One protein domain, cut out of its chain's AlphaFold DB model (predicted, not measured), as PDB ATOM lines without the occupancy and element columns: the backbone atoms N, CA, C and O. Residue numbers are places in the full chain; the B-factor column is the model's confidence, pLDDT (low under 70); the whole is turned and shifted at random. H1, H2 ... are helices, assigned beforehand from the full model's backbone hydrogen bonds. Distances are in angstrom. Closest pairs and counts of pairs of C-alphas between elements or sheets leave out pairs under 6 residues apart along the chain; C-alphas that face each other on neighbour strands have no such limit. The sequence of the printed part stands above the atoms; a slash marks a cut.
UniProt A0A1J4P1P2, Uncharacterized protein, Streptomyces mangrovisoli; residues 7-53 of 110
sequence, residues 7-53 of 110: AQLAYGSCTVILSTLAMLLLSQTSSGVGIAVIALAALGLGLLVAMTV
ATOM      1  N   ALA A   7     -10.255  62.630 -21.421       66.44
ATOM      2  CA  ALA A   7     -11.440  62.537 -22.269       66.44
ATOM      3  C   ALA A   7     -11.109  62.492 -23.772       66.44
ATOM      4  O   ALA A   7     -11.742  61.755 -24.511       66.44
ATOM      5  N   GLN A   8     -10.098  63.223 -24.231       72.38
ATOM      6  CA  GLN A   8      -9.706  63.296 -25.637       72.38
ATOM      7  C   GLN A   8      -9.076  61.991 -26.132       72.38
ATOM      8  O   GLN A   8      -9.390  61.537 -27.230       72.38
ATOM      9  N   LEU A   9      -8.237  61.357 -25.306       68.19
ATOM     10  CA  LEU A   9      -7.700  60.034 -25.625       68.19
ATOM     11  C   LEU A   9      -8.807  58.976 -25.580       68.19
ATOM     12  O   LEU A   9      -8.914  58.175 -26.501       68.19
ATOM     13  N   ALA A  10      -9.690  59.031 -24.580       76.38
ATOM     14  CA  ALA A  10     -10.808  58.098 -24.468       76.38
ATOM     15  C   ALA A  10     -11.787  58.200 -25.654       76.38
ATOM     16  O   ALA A  10     -12.156  57.179 -26.232       76.38
ATOM     17  N   TYR A  11     -12.170  59.416 -26.059       65.75
ATOM     18  CA  TYR A  11     -13.048  59.640 -27.213       65.75
ATOM     19  C   TYR A  11     -12.379  59.237 -28.536       65.75
ATOM     20  O   TYR A  11     -13.030  58.625 -29.387       65.75
ATOM     21  N   GLY A  12     -11.079  59.517 -28.700       81.56
ATOM     22  CA  GLY A  12     -10.307  59.107 -29.876       81.56
ATOM     23  C   GLY A  12     -10.204  57.587 -30.014       81.56
ATOM     24  O   GLY A  12     -10.479  57.040 -31.075       81.56
ATOM     25  N   SER A  13      -9.888  56.877 -28.929       69.94
ATOM     26  CA  SER A  13      -9.840  55.413 -28.942       69.94
ATOM     27  C   SER A  13     -11.229  54.801 -29.161       69.94
ATOM     28  O   SER A  13     -11.380  53.934 -30.017       69.94
ATOM     29  N   CYS A  14     -12.258  55.288 -28.457       70.38
ATOM     30  CA  CYS A  14     -13.634  54.789 -28.567       70.38
ATOM     31  C   CYS A  14     -14.165  54.833 -30.010       70.38
ATOM     32  O   CYS A  14     -14.724  53.854 -30.507       70.38
ATOM     33  N   THR A  15     -13.942  55.948 -30.709       79.50
ATOM     34  CA  THR A  15     -14.421  56.135 -32.086       79.50
ATOM     35  C   THR A  15     -13.700  55.240 -33.090       79.50
ATOM     36  O   THR A  15     -14.353  54.635 -33.937       79.50
ATOM     37  N   VAL A  16     -12.377  55.085 -32.976       79.44
ATOM     38  CA  VAL A  16     -11.600  54.189 -33.854       79.44
ATOM     39  C   VAL A  16     -12.067  52.746 -33.713       79.44
ATOM     40  O   VAL A  16     -12.263  52.064 -34.721       79.44
ATOM     41  N   ILE A  17     -12.299  52.305 -32.476       74.62
ATOM     42  CA  ILE A  17     -12.801  50.964 -32.174       74.62
ATOM     43  C   ILE A  17     -14.187  50.785 -32.792       74.62
ATOM     44  O   ILE A  17     -14.408  49.806 -33.497       74.62
ATOM     45  N   LEU A  18     -15.114  51.727 -32.579       73.12
ATOM     46  CA  LEU A  18     -16.445  51.645 -33.186       73.12
ATOM     47  C   LEU A  18     -16.378  51.598 -34.712       73.12
ATOM     48  O   LEU A  18     -17.123  50.840 -35.322       73.12
ATOM     49  N   SER A  19     -15.476  52.361 -35.332       73.31
ATOM     50  CA  SER A  19     -15.342  52.396 -36.789       73.31
ATOM     51  C   SER A  19     -14.747  51.106 -37.357       73.31
ATOM     52  O   SER A  19     -15.197  50.644 -38.402       73.31
ATOM     53  N   THR A  20     -13.775  50.491 -36.674       81.62
ATOM     54  CA  THR A  20     -13.245  49.173 -37.074       81.62
ATOM     55  C   THR A  20     -14.292  48.086 -36.883       81.62
ATOM     56  O   THR A  20     -14.467  47.240 -37.751       81.62
ATOM     57  N   LEU A  21     -15.046  48.136 -35.789       67.81
ATOM     58  CA  LEU A  21     -16.103  47.179 -35.478       67.81
ATOM     59  C   LEU A  21     -17.279  47.302 -36.465       67.81
ATOM     60  O   LEU A  21     -17.761  46.292 -36.973       67.81
ATOM     61  N   ALA A  22     -17.665  48.529 -36.829       73.00
ATOM     62  CA  ALA A  22     -18.638  48.809 -37.883       73.00
ATOM     63  C   ALA A  22     -18.148  48.350 -39.264       73.00
ATOM     64  O   ALA A  22     -18.925  47.753 -40.004       73.00
ATOM     65  N   MET A  23     -16.869  48.562 -39.602       72.19
ATOM     66  CA  MET A  23     -16.284  48.030 -40.840       72.19
ATOM     67  C   MET A  23     -16.287  46.500 -40.862       72.19
ATOM     68  O   MET A  23     -16.670  45.926 -41.870       72.19
ATOM     69  N   LEU A  24     -15.938  45.826 -39.764       72.12
ATOM     70  CA  LEU A  24     -15.981  44.359 -39.669       72.12
ATOM     71  C   LEU A  24     -17.417  43.807 -39.740       72.12
ATOM     72  O   LEU A  24     -17.644  42.737 -40.306       72.12
ATOM     73  N   LEU A  25     -18.396  44.541 -39.200       68.19
ATOM     74  CA  LEU A  25     -19.826  44.242 -39.344       68.19
ATOM     75  C   LEU A  25     -20.293  44.365 -40.794       68.19
ATOM     76  O   LEU A  25     -20.875  43.431 -41.348       68.19
ATOM     77  N   LEU A  26     -19.988  45.506 -41.413       68.31
ATOM     78  CA  LEU A  26     -20.405  45.855 -42.765       68.31
ATOM     79  C   LEU A  26     -19.686  45.021 -43.838       68.31
ATOM     80  O   LEU A  26     -20.299  44.677 -44.843       68.31
ATOM     81  N   SER A  27     -18.436  44.607 -43.594       62.59
ATOM     82  CA  SER A  27     -17.682  43.641 -44.411       62.59
ATOM     83  C   SER A  27     -18.170  42.197 -44.272       62.59
ATOM     84  O   SER A  27     -17.496  41.286 -44.742       62.59
ATOM     85  N   GLN A  28     -19.369  41.983 -43.721       61.59
ATOM     86  CA  GLN A  28     -20.080  40.711 -43.747       61.59
ATOM     87  C   GLN A  28     -19.566  39.708 -42.700       61.59
ATOM     88  O   GLN A  28     -19.177  38.580 -42.999       61.59
ATOM     89  N   THR A  29     -19.707  40.063 -41.419       56.31
ATOM     90  CA  THR A  29     -19.822  39.075 -40.326       56.31
ATOM     91  C   THR A  29     -21.178  38.354 -40.404       56.31
ATOM     92  O   THR A  29     -21.991  38.369 -39.490       56.31
ATOM     93  N   SER A  30     -21.417  37.674 -41.529       56.72
ATOM     94  CA  SER A  30     -22.554  36.770 -41.752       56.72
ATOM     95  C   SER A  30     -22.334  35.384 -41.121       56.72
ATOM     96  O   SER A  30     -23.124  34.468 -41.336       56.72
ATOM     97  N   SER A  31     -21.253  35.205 -40.357       62.31
ATOM     98  CA  SER A  31     -20.897  33.954 -39.687       62.31
ATOM     99  C   SER A  31     -20.819  34.184 -38.179       62.31
ATOM    100  O   SER A  31     -20.207  35.157 -37.737       62.31
ATOM    101  N   GLY A  32     -21.433  33.298 -37.385       66.75
ATOM    102  CA  GLY A  32     -21.621  33.440 -35.928       66.75
ATOM    103  C   GLY A  32     -20.348  33.730 -35.123       66.75
ATOM    104  O   GLY A  32     -20.407  34.375 -34.077       66.75
ATOM    105  N   VAL A  33     -19.184  33.337 -35.646       66.25
ATOM    106  CA  VAL A  33     -17.867  33.644 -35.063       66.25
ATOM    107  C   VAL A  33     -17.607  35.152 -35.025       66.25
ATOM    108  O   VAL A  33     -17.063  35.659 -34.048       66.25
ATOM    109  N   GLY A  34     -18.057  35.889 -36.040       71.88
ATOM    110  CA  GLY A  34     -17.942  37.343 -36.097       71.88
ATOM    111  C   GLY A  34     -18.659  38.034 -34.943       71.88
ATOM    112  O   GLY A  34     -18.074  38.873 -34.264       71.88
ATOM    113  N   ILE A  35     -19.895  37.615 -34.663       68.94
ATOM    114  CA  ILE A  35     -20.687  38.140 -33.543       68.94
ATOM    115  C   ILE A  35     -20.032  37.797 -32.198       68.94
ATOM    116  O   ILE A  35     -19.963  38.661 -31.326       68.94
ATOM    117  N   ALA A  36     -19.501  36.581 -32.030       73.56
ATOM    118  CA  ALA A  36     -18.807  36.184 -30.801       73.56
ATOM    119  C   ALA A  36     -17.535  37.016 -30.551       73.56
ATOM    120  O   ALA A  36     -17.306  37.470 -29.429       73.56
ATOM    121  N   VAL A  37     -16.741  37.272 -31.597       70.50
ATOM    122  CA  VAL A  37     -15.540  38.123 -31.518       70.50
ATOM    123  C   VAL A  37     -15.917  39.572 -31.219       70.50
ATOM    124  O   VAL A  37     -15.279  40.202 -30.379       70.50
ATOM    125  N   ILE A  38     -16.984  40.089 -31.832       70.00
ATOM    126  CA  ILE A  38     -17.500  41.436 -31.562       70.00
ATOM    127  C   ILE A  38     -17.993  41.564 -30.119       70.00
ATOM    128  O   ILE A  38     -17.649  42.533 -29.448       70.00
ATOM    129  N   ALA A  39     -18.765  40.596 -29.620       76.06
ATOM    130  CA  ALA A  39     -19.272  40.606 -28.251       76.06
ATOM    131  C   ALA A  39     -18.131  40.535 -27.225       76.06
ATOM    132  O   ALA A  39     -18.133  41.298 -26.261       76.06
ATOM    133  N   LEU A  40     -17.128  39.680 -27.457       75.88
ATOM    134  CA  LEU A  40     -15.933  39.597 -26.611       75.88
ATOM    135  C   LEU A  40     -15.090  40.870 -26.667       75.88
ATOM    136  O   LEU A  40     -14.633  41.335 -25.627       75.88
ATOM    137  N   ALA A  41     -14.911  41.459 -27.850       74.62
ATOM    138  CA  ALA A  41     -14.205  42.725 -28.000       74.62
ATOM    139  C   ALA A  41     -14.959  43.862 -27.295       74.62
ATOM    140  O   ALA A  41     -14.350  44.624 -26.554       74.62
ATOM    141  N   ALA A  42     -16.281  43.945 -27.453       73.94
ATOM    142  CA  ALA A  42     -17.117  44.945 -26.795       73.94
ATOM    143  C   ALA A  42     -17.119  44.789 -25.265       73.94
ATOM    144  O   ALA A  42     -16.987  45.786 -24.560       73.94
ATOM    145  N   LEU A  43     -17.204  43.561 -24.739       79.69
ATOM    146  CA  LEU A  43     -17.073  43.276 -23.305       79.69
ATOM    147  C   LEU A  43     -15.674  43.609 -22.787       79.69
ATOM    148  O   LEU A  43     -15.547  44.270 -21.760       79.69
ATOM    149  N   GLY A  44     -14.628  43.194 -23.503       82.38
ATOM    150  CA  GLY A  44     -13.240  43.461 -23.140       82.38
ATOM    151  C   GLY A  44     -12.935  44.955 -23.111       82.38
ATOM    152  O   GLY A  44     -12.362  45.446 -22.144       82.38
ATOM    153  N   LEU A  45     -13.378  45.701 -24.123       71.06
ATOM    154  CA  LEU A  45     -13.191  47.146 -24.179       71.06
ATOM    155  C   LEU A  45     -14.100  47.895 -23.211       71.06
ATOM    156  O   LEU A  45     -13.634  48.832 -22.577       71.06
ATOM    157  N   GLY A  46     -15.361  47.493 -23.053       72.69
ATOM    158  CA  GLY A  46     -16.268  48.074 -22.063       72.69
ATOM    159  C   GLY A  46     -15.742  47.897 -20.638       72.69
ATOM    160  O   GLY A  46     -15.745  48.848 -19.858       72.69
ATOM    161  N   LEU A  47     -15.202  46.717 -20.319       75.94
ATOM    162  CA  LEU A  47     -14.582  46.427 -19.026       75.94
ATOM    163  C   LEU A  47     -13.252  47.169 -18.855       75.94
ATOM    164  O   LEU A  47     -12.990  47.730 -17.793       75.94
ATOM    165  N   LEU A  48     -12.430  47.228 -19.904       69.62
ATOM    166  CA  LEU A  48     -11.184  47.983 -19.877       69.62
ATOM    167  C   LEU A  48     -11.455  49.476 -19.702       69.62
ATOM    168  O   LEU A  48     -10.760  50.100 -18.918       69.62
ATOM    169  N   VAL A  49     -12.475  50.046 -20.350       71.06
ATOM    170  CA  VAL A  49     -12.928  51.432 -20.140       71.06
ATOM    171  C   VAL A  49     -13.468  51.613 -18.725       71.06
ATOM    172  O   VAL A  49     -13.108  52.589 -18.077       71.06
ATOM    173  N   ALA A  50     -14.250  50.669 -18.196       69.94
ATOM    174  CA  ALA A  50     -14.708  50.715 -16.806       69.94
ATOM    175  C   ALA A  50     -13.541  50.746 -15.799       69.94
ATOM    176  O   ALA A  50     -13.643  51.397 -14.762       69.94
ATOM    177  N   MET A  51     -12.420  50.091 -16.124       68.25
ATOM    178  CA  MET A  51     -11.185  50.120 -15.331       68.25
ATOM    179  C   MET A  51     -10.274  51.327 -15.647       68.25
ATOM    180  O   MET A  51      -9.575  51.816 -14.763       68.25
ATOM    181  N   THR A  52     -10.264  51.802 -16.897       61.88
ATOM    182  CA  THR A  52      -9.336  52.819 -17.442       61.88
ATOM    183  C   THR A  52      -9.862  54.232 -17.293       61.88
ATOM    184  O   THR A  52      -9.061  55.158 -17.276       61.88
ATOM    185  N   VAL A  53     -11.177  54.420 -17.175       61.94
ATOM    186  CA  VAL A  53     -11.767  55.646 -16.641       61.94
ATOM    187  C   VAL A  53     -11.691  55.464 -15.133       61.94
ATOM    188  O   VAL A  53     -12.612  54.891 -14.546       61.94
TER     189      VAL A  53
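AT A GLANCE: This is residues 7 to 53 of the 110 residues of an uncharacterized protein of Streptomyces mangrovisoli (UniProt A0A1J4P1P2). Two long helices, H1 and then H2, stand side by side as the two legs of a narrow U, running opposite ways, with a tight link at one end and both ends of the printed part at the other. The legs are close but not clearly touching. The printed part has 47 residues, is all helix with no named strand, and is only just loose, close to compact, with a radius of gyration of the C-alphas of 11.7 A. Its C-alphas span 34 by 17 by 5 A, an only just flat outline.

HOW THE PARTS SIT: H1, residues 7 to 26, and H2, residues 32 to 52, run opposite ways at a shallow tilt of 4 degrees. Their closest C-alphas, those of Leu 21 and Ile 38, are 7.1 A apart, and their centres 12.2 A. In both helices every O i to N i+4 pair is within hydrogen-bond range.

IN THESE COORDINATES: H1 begins with C-alpha 7 at (-11.440, 62.537, -22.269) and measures 27.9 A from first to last C-alpha. H2 measures 29.5 A and ends with C-alpha 52 at (-9.336, 52.819, -17.442).

THE WHOLE: The C-alphas farthest apart, those of Ala 7 and Ser 31, are 34.8 A apart. The printed part has no cut. Mean pLDDT of the printed part is 70.8, with 20 residues under 70, among them residues 25 to 33.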